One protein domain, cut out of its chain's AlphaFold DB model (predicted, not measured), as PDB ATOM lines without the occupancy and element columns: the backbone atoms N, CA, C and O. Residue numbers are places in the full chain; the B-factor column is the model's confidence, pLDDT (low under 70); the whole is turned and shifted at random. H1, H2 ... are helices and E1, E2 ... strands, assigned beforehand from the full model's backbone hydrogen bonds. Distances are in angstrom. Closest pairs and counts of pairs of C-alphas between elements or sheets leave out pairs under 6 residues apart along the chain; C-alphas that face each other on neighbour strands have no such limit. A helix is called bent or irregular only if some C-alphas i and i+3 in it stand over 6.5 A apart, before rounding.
ATOM      1  N   CYS A  32      13.873  30.898   3.150       64.25
ATOM      2  CA  CYS A  32      15.200  30.571   2.649       64.25
ATOM      3  C   CYS A  32      15.546  31.388   1.403       64.25
ATOM      4  O   CYS A  32      14.725  31.559   0.495       64.25
ATOM      5  N   GLN A  33      16.791  31.849   1.360       70.06
ATOM      6  CA  GLN A  33      17.455  32.323   0.163       70.06
ATOM      7  C   GLN A  33      18.288  31.201  -0.442       70.06
ATOM      8  O   GLN A  33      19.018  30.481   0.243       70.06
ATOM      9  N   PHE A  34      18.201  31.092  -1.759       74.06
ATOM     10  CA  PHE A  34      18.977  30.163  -2.560       74.06
ATOM     11  C   PHE A  34      19.855  30.963  -3.497       74.06
ATOM     12  O   PHE A  34      19.338  31.673  -4.364       74.06
ATOM     13  N   THR A  35      21.168  30.847  -3.330       80.00
ATOM     14  CA  THR A  35      22.133  31.552  -4.168       80.00
ATOM     15  C   THR A  35      22.983  30.595  -4.987       80.00
ATOM     16  O   THR A  35      23.366  29.511  -4.546       80.00
ATOM     17  N   ALA A  36      23.273  30.994  -6.219       85.06
ATOM     18  CA  ALA A  36      24.263  30.339  -7.060       85.06
ATOM     19  C   ALA A  36      24.859  31.350  -8.035       85.06
ATOM     20  O   ALA A  36      24.173  32.270  -8.476       85.06
ATOM     21  N   SER A  37      26.117  31.148  -8.414       85.31
ATOM     22  CA  SER A  37      26.754  31.921  -9.476       85.31
ATOM     23  C   SER A  37      26.947  31.039 -10.705       85.31
ATOM     24  O   SER A  37      27.385  29.889 -10.599       85.31
ATOM     25  N   VAL A  38      26.585  31.562 -11.875       84.31
ATOM     26  CA  VAL A  38      26.751  30.896 -13.170       84.31
ATOM     27  C   VAL A  38      27.588  31.784 -14.073       84.31
ATOM     28  O   VAL A  38      27.169  32.878 -14.441       84.31
ATOM     29  N   THR A  39      28.743  31.297 -14.520       88.31
ATOM     30  CA  THR A  39      29.560  32.032 -15.492       88.31
ATOM     31  C   THR A  39      28.817  32.194 -16.815       88.31
ATOM     32  O   THR A  39      28.390  31.197 -17.415       88.31
ATOM     33  N   LYS A  40      28.728  33.432 -17.316       86.00
ATOM     34  CA  LYS A  40      27.968  33.785 -18.531       86.00
ATOM     35  C   LYS A  40      28.350  32.956 -19.745       86.00
ATOM     36  O   LYS A  40      27.474  32.474 -20.452       86.00
ATOM     37  N   ALA A  41      29.649  32.722 -19.940       86.69
ATOM     38  CA  ALA A  41      30.173  31.916 -21.045       86.69
ATOM     39  C   ALA A  41      29.607  30.486 -21.079       86.69
ATOM     40  O   ALA A  41      29.708  29.792 -22.085       86.69
ATOM     41  N   THR A  42      29.019  30.033 -19.973       87.44
ATOM     42  CA  THR A  42      28.562  28.661 -19.805       87.44
ATOM     43  C   THR A  42      27.089  28.533 -19.434       87.44
ATOM     44  O   THR A  42      26.617  27.422 -19.208       87.44
ATOM     45  N   VAL A  43      26.352  29.647 -19.401       86.31
ATOM     46  CA  VAL A  43      24.922  29.668 -19.058       86.31
ATOM     47  C   VAL A  43      24.086  28.815 -20.020       86.31
ATOM     48  O   VAL A  43      23.182  28.106 -19.589       86.31
ATOM     49  N   GLY A  44      24.447  28.798 -21.307       87.19
ATOM     50  CA  GLY A  44      23.766  28.001 -22.332       87.19
ATOM     51  C   GLY A  44      23.990  26.495 -22.215       87.19
ATOM     52  O   GLY A  44      23.315  25.729 -22.893       87.19
ATOM     53  N   ALA A  45      24.910  26.056 -21.352       89.81
ATOM     54  CA  ALA A  45      25.136  24.643 -21.074       89.81
ATOM     55  C   ALA A  45      24.257  24.107 -19.927       89.81
ATOM     56  O   ALA A  45      24.340  22.917 -19.624       89.81
ATOM     57  N   ILE A  46      23.440  24.957 -19.288       90.81
ATOM     58  CA  ILE A  46      22.454  24.524 -18.291       90.81
ATOM     59  C   ILE A  46      21.290  23.831 -19.004       90.81
ATOM     60  O   ILE A  46      20.662  24.422 -19.880       90.81
ATOM     61  N   THR A  47      20.991  22.594 -18.606       92.69
ATOM     62  CA  THR A  47      19.957  21.758 -19.242       92.69
ATOM     63  C   THR A  47      18.830  21.345 -18.305       92.69
ATOM     64  O   THR A  47      17.776  20.926 -18.779       92.69
ATOM     65  N   ALA A  48      19.015  21.450 -16.989       92.38
ATOM     66  CA  ALA A  48      17.977  21.125 -16.019       92.38
ATOM     67  C   ALA A  48      18.164  21.875 -14.699       92.38
ATOM     68  O   ALA A  48      19.280  22.250 -14.340       92.38
ATOM     69  N   PHE A  49      17.070  22.020 -13.957       91.25
ATOM     70  CA  PHE A  49      17.066  22.457 -12.564       91.25
ATOM     71  C   PHE A  49      16.397  21.401 -11.692       91.25
ATOM     72  O   PHE A  49      15.433  20.759 -12.109       91.25
ATOM     73  N   SER A  50      16.901  21.242 -10.474       89.94
ATOM     74  CA  SER A  50      16.332  20.366  -9.458       89.94
ATOM     75  C   SER A  50      15.747  21.200  -8.326       89.94
ATOM     76  O   SER A  50      16.432  22.043  -7.746       89.94
ATOM     77  N   VAL A  51      14.481  20.953  -8.011       84.06
ATOM     78  CA  VAL A  51      13.694  21.676  -7.005       84.06
ATOM     79  C   VAL A  51      12.954  20.649  -6.148       84.06
ATOM     80  O   VAL A  51      12.482  19.650  -6.687       84.06
ATOM     81  N   LYS A  52      12.856  20.843  -4.827       80.00
ATOM     82  CA  LYS A  52      12.007  19.966  -4.002       80.00
ATOM     83  C   LYS A  52      10.538  20.357  -4.118       80.00
ATOM     84  O   LYS A  52      10.215  21.542  -4.049       80.00
ATOM     85  N   ASP A  53       9.675  19.360  -4.254       72.06
ATOM     86  CA  ASP A  53       8.230  19.532  -4.161       72.06
ATOM     87  C   ASP A  53       7.746  19.613  -2.701       72.06
ATOM     88  O   ASP A  53       8.527  19.559  -1.743       72.06
ATOM     89  N   LYS A  54       6.425  19.736  -2.537       62.22
ATOM     90  CA  LYS A  54       5.750  19.799  -1.233       62.22
ATOM     91  C   LYS A  54       5.901  18.536  -0.375       62.22
ATOM     92  O   LYS A  54       5.565  18.573   0.797       62.22
ATOM     93  N   ASP A  55       6.331  17.414  -0.936       67.44
ATOM     94  CA  ASP A  55       6.540  16.173  -0.189       67.44
ATOM     95  C   ASP A  55       8.040  15.965   0.103       67.44
ATOM     96  O   ASP A  55       8.451  14.935   0.635       67.44
ATOM     97  N   GLY A  56       8.875  16.962  -0.224       69.00
ATOM     98  CA  GLY A  56      10.324  16.931  -0.051       69.00
ATOM     99  C   GLY A  56      11.060  16.141  -1.137       69.00
ATOM    100  O   GLY A  56      12.284  15.975  -1.039       69.00
ATOM    101  N   VAL A  57      10.358  15.676  -2.174       79.38
ATOM    102  CA  VAL A  57      10.919  14.900  -3.284       79.38
ATOM    103  C   VAL A  57      11.591  15.844  -4.272       79.38
ATOM    104  O   VAL A  57      11.069  16.898  -4.617       79.38
ATOM    105  N   THR A  58      12.785  15.480  -4.742       86.81
ATOM    106  CA  THR A  58      13.507  16.297  -5.727       86.81
ATOM    107  C   THR A  58      12.958  16.050  -7.129       86.81
ATOM    108  O   THR A  58      13.145  14.976  -7.697       86.81
ATOM    109  N   VAL A  59      12.329  17.071  -7.704       86.06
ATOM    110  CA  VAL A  59      11.849  17.105  -9.084       86.06
ATOM    111  C   VAL A  59      12.923  17.742  -9.960       86.06
ATOM    112  O   VAL A  59      13.358  18.865  -9.710       86.06
ATOM    113  N   LYS A  60      13.374  17.018 -10.988       92.44
ATOM    114  CA  LYS A  60      14.349  17.508 -11.971       92.44
ATOM    115  C   LYS A  60      13.626  17.883 -13.261       92.44
ATOM    116  O   LYS A  60      13.043  17.022 -13.916       92.44
ATOM    117  N   THR A  61      13.671  19.158 -13.625       91.25
ATOM    118  CA  THR A  61      12.981  19.705 -14.796       91.25
ATOM    119  C   THR A  61      13.987  20.099 -15.861       91.25
ATOM    120  O   THR A  61      14.844  20.950 -15.624       91.25
ATOM    121  N   THR A  62      13.868  19.500 -17.044       93.44
ATOM    122  CA  THR A  62      14.635  19.899 -18.229       93.44
ATOM    123  C   THR A  62      14.189  21.280 -18.698       93.44
ATOM    124  O   THR A  62      12.992  21.553 -18.785       93.44
ATOM    125  N   VAL A  63      15.147  22.142 -19.030       89.94
ATOM    126  CA  VAL A  63      14.906  23.515 -19.484       89.94
ATOM    127  C   VAL A  63      15.660  23.797 -20.786       89.94
ATOM    128  O   VAL A  63      16.704  23.187 -21.030       89.94
ATOM    129  N   PRO A  64      15.155  24.696 -21.648       91.00
ATOM    130  CA  PRO A  64      15.880  25.102 -22.848       91.00
ATOM    131  C   PRO A  64      17.168  25.857 -22.490       91.00
ATOM    132  O   PRO A  64      17.292  26.414 -21.403       91.00
ATOM    133  N   ALA A  65      18.127  25.920 -23.416       89.12
ATOM    134  CA  ALA A  65      19.363  26.667 -23.195       89.12
ATOM    135  C   ALA A  65      19.075  28.165 -22.986       89.12
ATOM    136  O   ALA A  65      18.435  28.812 -23.819       89.12
ATOM    137  N   ALA A  66      19.570  28.725 -21.882       87.81
ATOM    138  CA  ALA A  66      19.497  30.158 -21.620       87.81
ATOM    139  C   ALA A  66      20.622  30.904 -22.354       87.81
ATOM    140  O   ALA A  66      21.749  30.422 -22.440       87.81
ATOM    141  N   THR A  67      20.340  32.107 -22.852       84.94
ATOM    142  CA  THR A  67      21.327  32.973 -23.532       84.94
ATOM    143  C   THR A  67      21.568  34.289 -22.799       84.94
ATOM    144  O   THR A  67      22.522  35.001 -23.092       84.94
ATOM    145  N   ASN A  68      20.704  34.623 -21.842       76.69
ATOM    146  CA  ASN A  68      20.753  35.847 -21.050       76.69
ATOM    147  C   ASN A  68      20.058  35.654 -19.690       76.69
ATOM    148  O   ASN A  68      19.317  34.684 -19.493       76.69
ATOM    149  N   ALA A  69      20.241  36.613 -18.778       75.25
ATOM    150  CA  ALA A  69      19.652  36.597 -17.436       75.25
ATOM    151  C   ALA A  69      18.127  36.386 -17.440       75.25
ATOM    152  O   ALA A  69      17.601  35.630 -16.625       75.25
ATOM    153  N   ARG A  70      17.402  36.990 -18.391       78.25
ATOM    154  CA  ARG A  70      15.946  36.830 -18.489       78.25
ATOM    155  C   ARG A  70      15.553  35.388 -18.817       78.25
ATOM    156  O   ARG A  70      14.728  34.821 -18.112       78.25
ATOM    157  N   SER A  71      16.161  34.791 -19.841       78.75
ATOM    158  CA  SER A  71      15.896  33.394 -20.218       78.75
ATOM    159  C   SER A  71      16.286  32.408 -19.109       78.75
ATOM    160  O   SER A  71      15.563  31.452 -18.849       78.75
ATOM    161  N   LEU A  72      17.379  32.680 -18.384       82.06
ATOM    162  CA  LEU A  72      17.791  31.883 -17.229       82.06
ATOM    163  C   LEU A  72      16.750  31.952 -16.099       82.06
ATOM    164  O   LEU A  72      16.417  30.930 -15.501       82.06
ATOM    165  N   ARG A  73      16.196  33.143 -15.846       82.06
ATOM    166  CA  ARG A  73      15.130  33.357 -14.860       82.06
ATOM    167  C   ARG A  73      13.853  32.623 -15.252       82.06
ATOM    168  O   ARG A  73      13.268  31.954 -14.409       82.06
ATOM    169  N   GLU A  74      13.431  32.733 -16.508       81.19
ATOM    170  CA  GLU A  74      12.235  32.054 -17.021       81.19
ATOM    171  C   GLU A  74      12.363  30.527 -16.889       81.19
ATOM    172  O   GLU A  74      11.450  29.887 -16.375       81.19
ATOM    173  N   ASN A  75      13.528  29.960 -17.214       84.75
ATOM    174  CA  ASN A  75      13.812  28.538 -17.018       84.75
ATOM    175  C   ASN A  75      13.694  28.096 -15.554       84.75
ATOM    176  O   ASN A  75      13.102  27.055 -15.263       84.75
ATOM    177  N   LEU A  76      14.249  28.882 -14.627       82.81
ATOM    178  CA  LEU A  76      14.184  28.575 -13.201       82.81
ATOM    179  C   LEU A  76      12.741  28.654 -12.681       82.81
ATOM    180  O   LEU A  76      12.305  27.778 -11.938       82.81
ATOM    181  N   VAL A  77      11.970  29.648 -13.132       80.62
ATOM    182  CA  VAL A  77      10.535  29.763 -12.825       80.62
ATOM    183  C   VAL A  77       9.758  28.553 -13.356       80.62
ATOM    184  O   VAL A  77       8.927  28.003 -12.635       80.62
ATOM    185  N   THR A  78      10.041  28.086 -14.575       81.31
ATOM    186  CA  THR A  78       9.420  26.875 -15.134       81.31
ATOM    187  C   THR A  78       9.704  25.642 -14.283       81.31
ATOM    188  O   THR A  78       8.777  24.887 -13.992       81.31
ATOM    189  N   ALA A  79      10.951  25.446 -13.848       83.88
ATOM    190  CA  ALA A  79      11.320  24.313 -13.004       83.88
ATOM    191  C   ALA A  79      10.622  24.341 -11.637       83.88
ATOM    192  O   ALA A  79      10.120  23.322 -11.169       83.88
ATOM    193  N   ILE A  80      10.520  25.520 -11.023       79.19
ATOM    194  CA  ILE A  80       9.821  25.693  -9.745       79.19
ATOM    195  C   ILE A  80       8.330  25.399  -9.882       79.19
ATOM    196  O   ILE A  80       7.774  24.662  -9.069       79.19
ATOM    197  N   ASN A  81       7.694  25.914 -10.936       76.75
ATOM    198  CA  ASN A  81       6.286  25.637 -11.210       76.75
ATOM    199  C   ASN A  81       6.041  24.141 -11.461       76.75
ATOM    200  O   ASN A  81       5.040  23.604 -10.996       76.75
ATOM    201  N   ALA A  82       6.957  23.456 -12.155       78.75
ATOM    202  CA  ALA A  82       6.868  22.017 -12.401       78.75
ATOM    203  C   ALA A  82       6.980  21.181 -11.114       78.75
ATOM    204  O   ALA A  82       6.343  20.137 -11.012       78.75
ATOM    205  N   ALA A  83       7.736  21.655 -10.121       74.69
ATOM    206  CA  ALA A  83       7.807  21.054  -8.788       74.69
ATOM    207  C   ALA A  83       6.627  21.441  -7.870       74.69
ATOM    208  O   ALA A  83       6.561  20.997  -6.727       74.69
ATOM    209  N   GLY A  84       5.702  22.293  -8.332       69.06
ATOM    210  CA  GLY A  84       4.601  22.816  -7.518       69.06
ATOM    211  C   GLY A  84       5.036  23.820  -6.442       69.06
ATOM    212  O   GLY A  84       4.261  24.102  -5.527       69.06
ATOM    213  N   GLY A  85       6.259  24.353  -6.537       62.91
ATOM    214  CA  GLY A  85       6.800  25.349  -5.612       62.91
ATOM    215  C   GLY A  85       6.209  26.744  -5.834       62.91
ATOM    216  O   GLY A  85       5.675  27.054  -6.901       62.91
ATOM    217  N   ARG A  86       6.306  27.608  -4.817       57.16
ATOM    218  CA  ARG A  86       5.781  28.981  -4.854       57.16
ATOM    219  C   ARG A  86       6.874  30.002  -4.558       57.16
ATOM    220  O   ARG A  86       7.701  29.809  -3.675       57.16
ATOM    221  N   LEU A  87       6.846  31.106  -5.301       55.44
ATOM    222  CA  LEU A  87       7.746  32.247  -5.134       55.44
ATOM    223  C   LEU A  87       6.982  33.417  -4.516       55.44
ATOM    224  O   LEU A  87       5.865  33.715  -4.942       55.44
ATOM    225  N   PHE A  88       7.597  34.128  -3.572       49.97
ATOM    226  CA  PHE A  88       7.019  35.355  -3.027       49.97
ATOM    227  C   PHE A  88       7.486  36.575  -3.813       49.97
ATOM    228  O   PHE A  88       8.655  36.682  -4.160       49.97
ATOM    229  N   ASN A  89       6.566  37.507  -4.083       41.16
ATOM    230  CA  ASN A  89       6.850  38.878  -4.525       41.16
ATOM    231  C   ASN A  89       7.925  39.016  -5.633       41.16
ATOM    232  O   ASN A  89       8.834  39.836  -5.544       41.16
ATOM    233  N   GLY A  90       7.839  38.186  -6.682       46.50
ATOM    234  CA  GLY A  90       8.786  38.199  -7.808       46.50
ATOM    235  C   GLY A  90      10.125  37.486  -7.561       46.50
ATOM    236  O   GLY A  90      11.008  37.610  -8.410       46.50
ATOM    237  N   GLY A  91      10.232  36.735  -6.459       56.25
ATOM    238  CA  GLY A  91      11.411  36.264  -5.720       56.25
ATOM    239  C   GLY A  91      12.461  35.399  -6.409       56.25
ATOM    240  O   GLY A  91      13.132  34.650  -5.721       56.25
ATOM    241  N   ILE A  92      12.646  35.499  -7.722       69.31
ATOM    242  CA  ILE A  92      13.921  35.158  -8.359       69.31
ATOM    243  C   ILE A  92      14.492  36.423  -8.974       69.31
ATOM    244  O   ILE A  92      13.924  36.968  -9.930       69.31
ATOM    245  N   THR A  93      15.660  36.801  -8.477       70.06
ATOM    246  CA  THR A  93      16.528  37.816  -9.057       70.06
ATOM    247  C   THR A  93      17.714  37.130  -9.718       70.06
ATOM    248  O   THR A  93      18.239  36.140  -9.207       70.06
ATOM    249  N   ILE A  94      18.111  37.640 -10.880       75.06
ATOM    250  CA  ILE A  94      19.355  37.254 -11.537       75.06
ATOM    251  C   ILE A  94      20.120  38.537 -11.809       75.06
ATOM    252  O   ILE A  94      19.752  39.290 -12.713       75.06
ATOM    253  N   ASP A  95      21.157  38.763 -11.014       76.69
ATOM    254  CA  ASP A  95      22.015  39.932 -11.117       76.69
ATOM    255  C   ASP A  95      23.214  39.627 -12.009       76.69
ATOM    256  O   ASP A  95      23.831  38.563 -11.934       76.69
ATOM    257  N   ASP A  96      23.528  40.568 -12.886       81.56
ATOM    258  CA  ASP A  96      24.656  40.490 -13.801       81.56
ATOM    259  C   ASP A  96      25.818  41.324 -13.233       81.56
ATOM    260  O   ASP A  96      25.711  42.547 -13.143       81.56
ATOM    261  N   ASP A  97      26.924  40.671 -12.855       78.12
ATOM    262  CA  ASP A  97      28.132  41.333 -12.325       78.12
ATOM    263  C   ASP A  97      29.198  41.644 -13.398       78.12
ATOM    264  O   ASP A  97      30.327  42.029 -13.092       78.12
ATOM    265  N   GLY A  98      28.865  41.446 -14.674       75.94
ATOM    266  CA  GLY A  98      29.778  41.538 -15.811       75.94
ATOM    267  C   GLY A  98      30.346  40.185 -16.252       75.94
ATOM    268  O   GLY A  98      30.428  39.945 -17.459       75.94
ATOM    269  N   THR A  99      30.631  39.265 -15.327       83.69
ATOM    270  CA  THR A  99      31.268  37.955 -15.591       83.69
ATOM    271  C   THR A  99      30.315  36.778 -15.373       83.69
ATOM    272  O   THR A  99      30.313  35.807 -16.140       83.69
ATOM    273  N   ASN A 100      29.464  36.878 -14.360       82.56
ATOM    274  CA  ASN A 100      28.536  35.854 -13.918       82.56
ATOM    275  C   ASN A 100      27.100  36.381 -13.875       82.56
ATOM    276  O   ASN A 100      26.836  37.583 -13.814       82.56
ATOM    277  N   TYR A 101      26.174  35.431 -13.890       80.88
ATOM    278  CA  TYR A 101      24.804  35.608 -13.450       80.88
ATOM    279  C   TYR A 101      24.679  35.068 -12.028       80.88
ATOM    280  O   TYR A 101      24.815  33.863 -11.803       80.88
ATOM    281  N   ASN A 102      24.429  35.964 -11.080       75.81
ATOM    282  CA  ASN A 102      24.218  35.647  -9.678       75.81
ATOM    283  C   ASN A 102      22.719  35.472  -9.444       75.81
ATOM    284  O   ASN A 102      21.935  36.411  -9.544       75.81
ATOM    285  N   ILE A 103      22.317  34.233  -9.196       77.62
ATOM    286  CA  ILE A 103      20.933  33.841  -8.966       77.62
ATOM    287  C   ILE A 103      20.648  34.001  -7.475       77.62
ATOM    288  O   ILE A 103      21.399  33.479  -6.656       77.62
ATOM    289  N   SER A 104      19.549  34.669  -7.136       71.19
ATOM    290  CA  SER A 104      19.002  34.744  -5.783       71.19
ATOM    291  C   SER A 104      17.511  34.423  -5.825       71.19
ATOM    292  O   SER A 104      16.726  35.173  -6.405       71.19
ATOM    293  N   GLY A 105      17.121  33.308  -5.213       66.50
ATOM    294  CA  GLY A 105      15.729  32.899  -5.033       66.50
ATOM    295  C   GLY A 105      15.290  33.079  -3.583       66.50
ATOM    296  O   GLY A 105      16.000  32.614  -2.704       66.50
ATOM    297  N   ILE A 106      14.149  33.714  -3.328       63.12
ATOM    298  CA  ILE A 106      13.564  33.896  -1.994       63.12
ATOM    299  C   ILE A 106      12.159  33.293  -1.985       63.12
ATOM    300  O   ILE A 106      11.275  33.742  -2.725       63.12
ATOM    301  N   GLY A 107      11.932  32.304  -1.120       56.78
ATOM    302  CA  GLY A 107      10.583  31.853  -0.788       56.78
ATOM    303  C   GLY A 107      10.479  30.444  -0.222       56.78
ATOM    304  O   GLY A 107      11.473  29.834   0.155       56.78
ATOM    305  N   GLU A 108       9.248  29.928  -0.187       55.06
ATOM    306  CA  GLU A 108       8.883  28.574   0.260       55.06
ATOM    307  C   GLU A 108       9.172  27.510  -0.821       55.06
ATOM    308  O   GLU A 108       8.404  26.571  -1.037       55.06
ATOM    309  N   VAL A 109      10.301  27.627  -1.517       61.88
ATOM    310  CA  VAL A 109      10.769  26.628  -2.485       61.88
ATOM    311  C   VAL A 109      12.207  26.238  -2.189       61.88
ATOM    312  O   VAL A 109      13.032  27.114  -1.992       61.88
ATOM    313  N   VAL A 110      12.548  24.946  -2.213       72.38
ATOM    314  CA  VAL A 110      13.950  24.509  -2.094       72.38
ATOM    315  C   VAL A 110      14.539  24.305  -3.482       72.38
ATOM    316  O   VAL A 110      14.297  23.278  -4.118       72.38
ATOM    317  N   ILE A 111      15.344  25.264  -3.941       79.50
ATOM    318  CA  ILE A 111      16.147  25.106  -5.158       79.50
ATOM    319  C   ILE A 111      17.397  24.302  -4.786       79.50
ATOM    320  O   ILE A 111      18.169  24.713  -3.924       79.50
ATOM    321  N   VAL A 112      17.571  23.128  -5.392       84.56
ATOM    322  CA  VAL A 112      18.600  22.153  -4.997       84.56
ATOM    323  C   VAL A 112      19.861  22.324  -5.832       84.56
ATOM    324  O   VAL A 112      20.947  22.535  -5.296       84.56
ATOM    325  N   SER A 113      19.733  22.221  -7.152       89.31
ATOM    326  CA  SER A 113      20.871  22.239  -8.067       89.31
ATOM    327  C   SER A 113      20.463  22.636  -9.481       89.31
ATOM    328  O   SER A 113      19.279  22.673  -9.828       89.31
ATOM    329  N   TYR A 114      21.458  22.926 -10.312       90.81
ATOM    330  CA  TYR A 114      21.314  23.001 -11.760       90.81
ATOM    331  C   TYR A 114      22.297  22.052 -12.443       90.81
ATOM    332  O   TYR A 114      23.417  21.858 -11.972       90.81
ATOM    333  N   SER A 115      21.889  21.467 -13.565       90.88
ATOM    334  CA  SER A 115      22.711  20.550 -14.356       90.88
ATOM    335  C   SER A 115      23.379  21.274 -15.508       90.88
ATOM    336  O   SER A 115      22.701  21.919 -16.308       90.88
ATOM    337  N   LYS A 116      24.694  21.104 -15.640       86.62
ATOM    338  CA  LYS A 116      25.500  21.621 -16.744       86.62
ATOM    339  C   LYS A 116      26.504  20.568 -17.200       86.62
ATOM    340  O   LYS A 116      27.328  20.111 -16.415       86.62
ATOM    341  N   GLY A 117      26.452  20.187 -18.479       73.31
ATOM    342  CA  GLY A 117      27.410  19.231 -19.057       73.31
ATOM    343  C   GLY A 117      27.453  17.873 -18.339       73.31
ATOM    344  O   GLY A 117      28.521  17.287 -18.210       73.31
ATOM    345  N   GLY A 118      26.312  17.405 -17.821       72.56
ATOM    346  CA  GLY A 118      26.210  16.137 -17.086       72.56
ATOM    347  C   GLY A 118      26.633  16.194 -15.613       72.56
ATOM    348  O   GLY A 118      26.548  15.175 -14.937       72.56
ATOM    349  N   SER A 119      27.050  17.358 -15.105       82.44
ATOM    350  CA  SER A 119      27.348  17.578 -13.684       82.44
ATOM    351  C   SER A 119      26.308  18.489 -13.038       82.44
ATOM    352  O   SER A 119      25.845  19.442 -13.666       82.44
ATOM    353  N   ASP A 120      25.971  18.217 -11.780       87.81
ATOM    354  CA  ASP A 120      25.029  19.023 -11.003       87.81
ATOM    355  C   ASP A 120      25.802  19.979 -10.082       87.81
ATOM    356  O   ASP A 120      26.711  19.570  -9.363       87.81
ATOM    357  N   THR A 121      25.452  21.263 -10.111       87.88
ATOM    358  CA  THR A 121      25.982  22.290  -9.204       87.88
ATOM    359  C   THR A 121      24.904  22.667  -8.202       87.88
ATOM    360  O   THR A 121      23.806  23.058  -8.597       87.88
ATOM    361  N   THR A 122      25.197  22.532  -6.910       88.06
ATOM    362  CA  THR A 122      24.241  22.803  -5.831       88.06
ATOM    363  C   THR A 122      24.083  24.296  -5.577       88.06
ATOM    364  O   THR A 122      25.064  25.040  -5.582       88.06
ATOM    365  N   PHE A 123      22.855  24.726  -5.306       84.81
ATOM    366  CA  PHE A 123      22.602  26.050  -4.750       84.81
ATOM    367  C   PHE A 123      23.047  26.094  -3.288       84.81
ATOM    368  O   PHE A 123      22.911  25.118  -2.548       84.81
ATOM    369  N   THR A 124      23.549  27.249  -2.864       82.88
ATOM    370  CA  THR A 124      23.770  27.534  -1.448       82.88
ATOM    371  C   THR A 124      22.428  27.915  -0.834       82.88
ATOM    372  O   THR A 124      21.793  28.869  -1.284       82.88
ATOM    373  N   LYS A 125      21.978  27.148   0.162       77.44
ATOM    374  CA  LYS A 125      20.758  27.411   0.936       77.44
ATOM    375  C   LYS A 125      21.147  28.185   2.195       77.44
ATOM    376  O   LYS A 125      21.899  27.658   3.009       77.44
ATOM    377  N   ASN A 126      20.619  29.392   2.354       69.44
ATOM    378  CA  ASN A 126      20.698  30.164   3.590       69.44
ATOM    379  C   ASN A 126      19.273  30.422   4.084       69.44
ATOM    380  O   ASN A 126      18.496  31.061   3.378       69.44
ATOM    381  N   CYS A 127      18.904  29.891   5.245       59.34
ATOM    382  CA  CYS A 127      17.587  30.137   5.831       59.34
ATOM    383  C   CYS A 127      17.726  31.062   7.015       59.34
ATOM    384  O   CYS A 127      18.683  30.961   7.776       59.34
ATOM    385  N   THR A 128      16.757  31.954   7.136       53.00
ATOM    386  CA  THR A 128      16.627  32.825   8.293       53.00
ATOM    387  C   THR A 128      15.216  32.653   8.814       53.00
ATOM    388  O   THR A 128      14.267  32.669   8.018       53.00
ATOM    389  N   ASP A 129      15.089  32.571  10.128       47.12
ATOM    390  CA  ASP A 129      13.811  32.345  10.799       47.12
ATOM    391  C   ASP A 129      12.894  33.587  10.756       47.12
ATOM    392  O   ASP A 129      11.746  33.536  11.182       47.12
TER     393      ASP A 129
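This is residues 32 to 129 of the 227 residues of an uncharacterized protein of Candidatus Dependentiae bacterium (UniProt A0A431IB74). Two strongly twisted sheets of four strands stand partly face to face as a sandwich, joined along one side where E7 runs on into E8, and the long helix H2 covers the opposite side, packing slantwise over both sheets between E3 and E4. The short helix H1 sits at one end, where the chain passes from E1 to E2. You will find 98 printed residues with two named helices and eight named strands, in the order E1 H1 E2 E3 H2 E4 E5 E6 E7 E8; the sheets run E4 E5 E1 E8 and E3 E2 E6 E7, both antiparallel. The class is mixed, helices and strands; the whole is compact, with a radius of gyration of the C-alphas of 12.2 A and spans of 34 by 25 by 19 A.

Begin with the sheet of E4, residues 92 to 96, E5, 100 to 107, E1, 32 to 39, and E8, 124 to 128. E5 and E1 pair through N 103 and O 36 at 2.8 A, E1 and E8 through N 33 and O 126 at 2.8 A, and the hairpin E4 and E5 through N 93 and O 104 at 2.8 A, each within hydrogen-bond range. The sheet of E3, residues 58 to 62, E2, 46 to 52, E6, 110 to 116, and E7, 119 to 122, stands face to face with it as a sandwich, two sheets one over the other; the parts that face each other are 10.3 A centre to centre, with their best planes 24 degrees apart. Look there for N 59 and O 51 at 2.8 A in the hairpin E2 and E3, N 50 and O 113 at 2.8 A between E2 and E6, and N 121 and O 114 at 2.8 A in the hairpin E6 and E7. H2, residues 69 to 82, is on both sheets, at heights of 9.9 A over the first and 9.1 A over the second; its closest C-alphas are Ala 69 to Ile 94 of E4, 5.9 A, and Ala 79 to Thr 61 of E3, 5.2 A. Every O i to N i+4 pair of H2 is within hydrogen-bond range; in H1, residues 40 to 45, 0 of 2 are, with 2 of 3 O i to N i+3 pairs.

Find C-alpha 32 at (15.200, 30.571, 2.649); from there E1 runs 23.2 A to C-alpha 39. H1 is irregular, C-alphas 41 and 44 being 7.6 A apart. E2 measures 18.3 A, E6 18.9 A and E5 22.6 A. H2 starts at C-alpha 69, (19.652, 36.597, -17.436), and runs 20.0 A. E3, E4 and E8 are shorter, and E7 has four residues; E8 ends at C-alpha 128, (16.627, 32.825, 8.293).

The C-alphas of Asp 55 and Gly 98, the two farthest apart, are 37.8 A from each other. The printed part has no cut, and no link is long. Mean pLDDT of the printed part is 77.5; it is under 70 at residue 32 and residues 54 to 56, 84 to 92, 105 to 109 and 126 to 129.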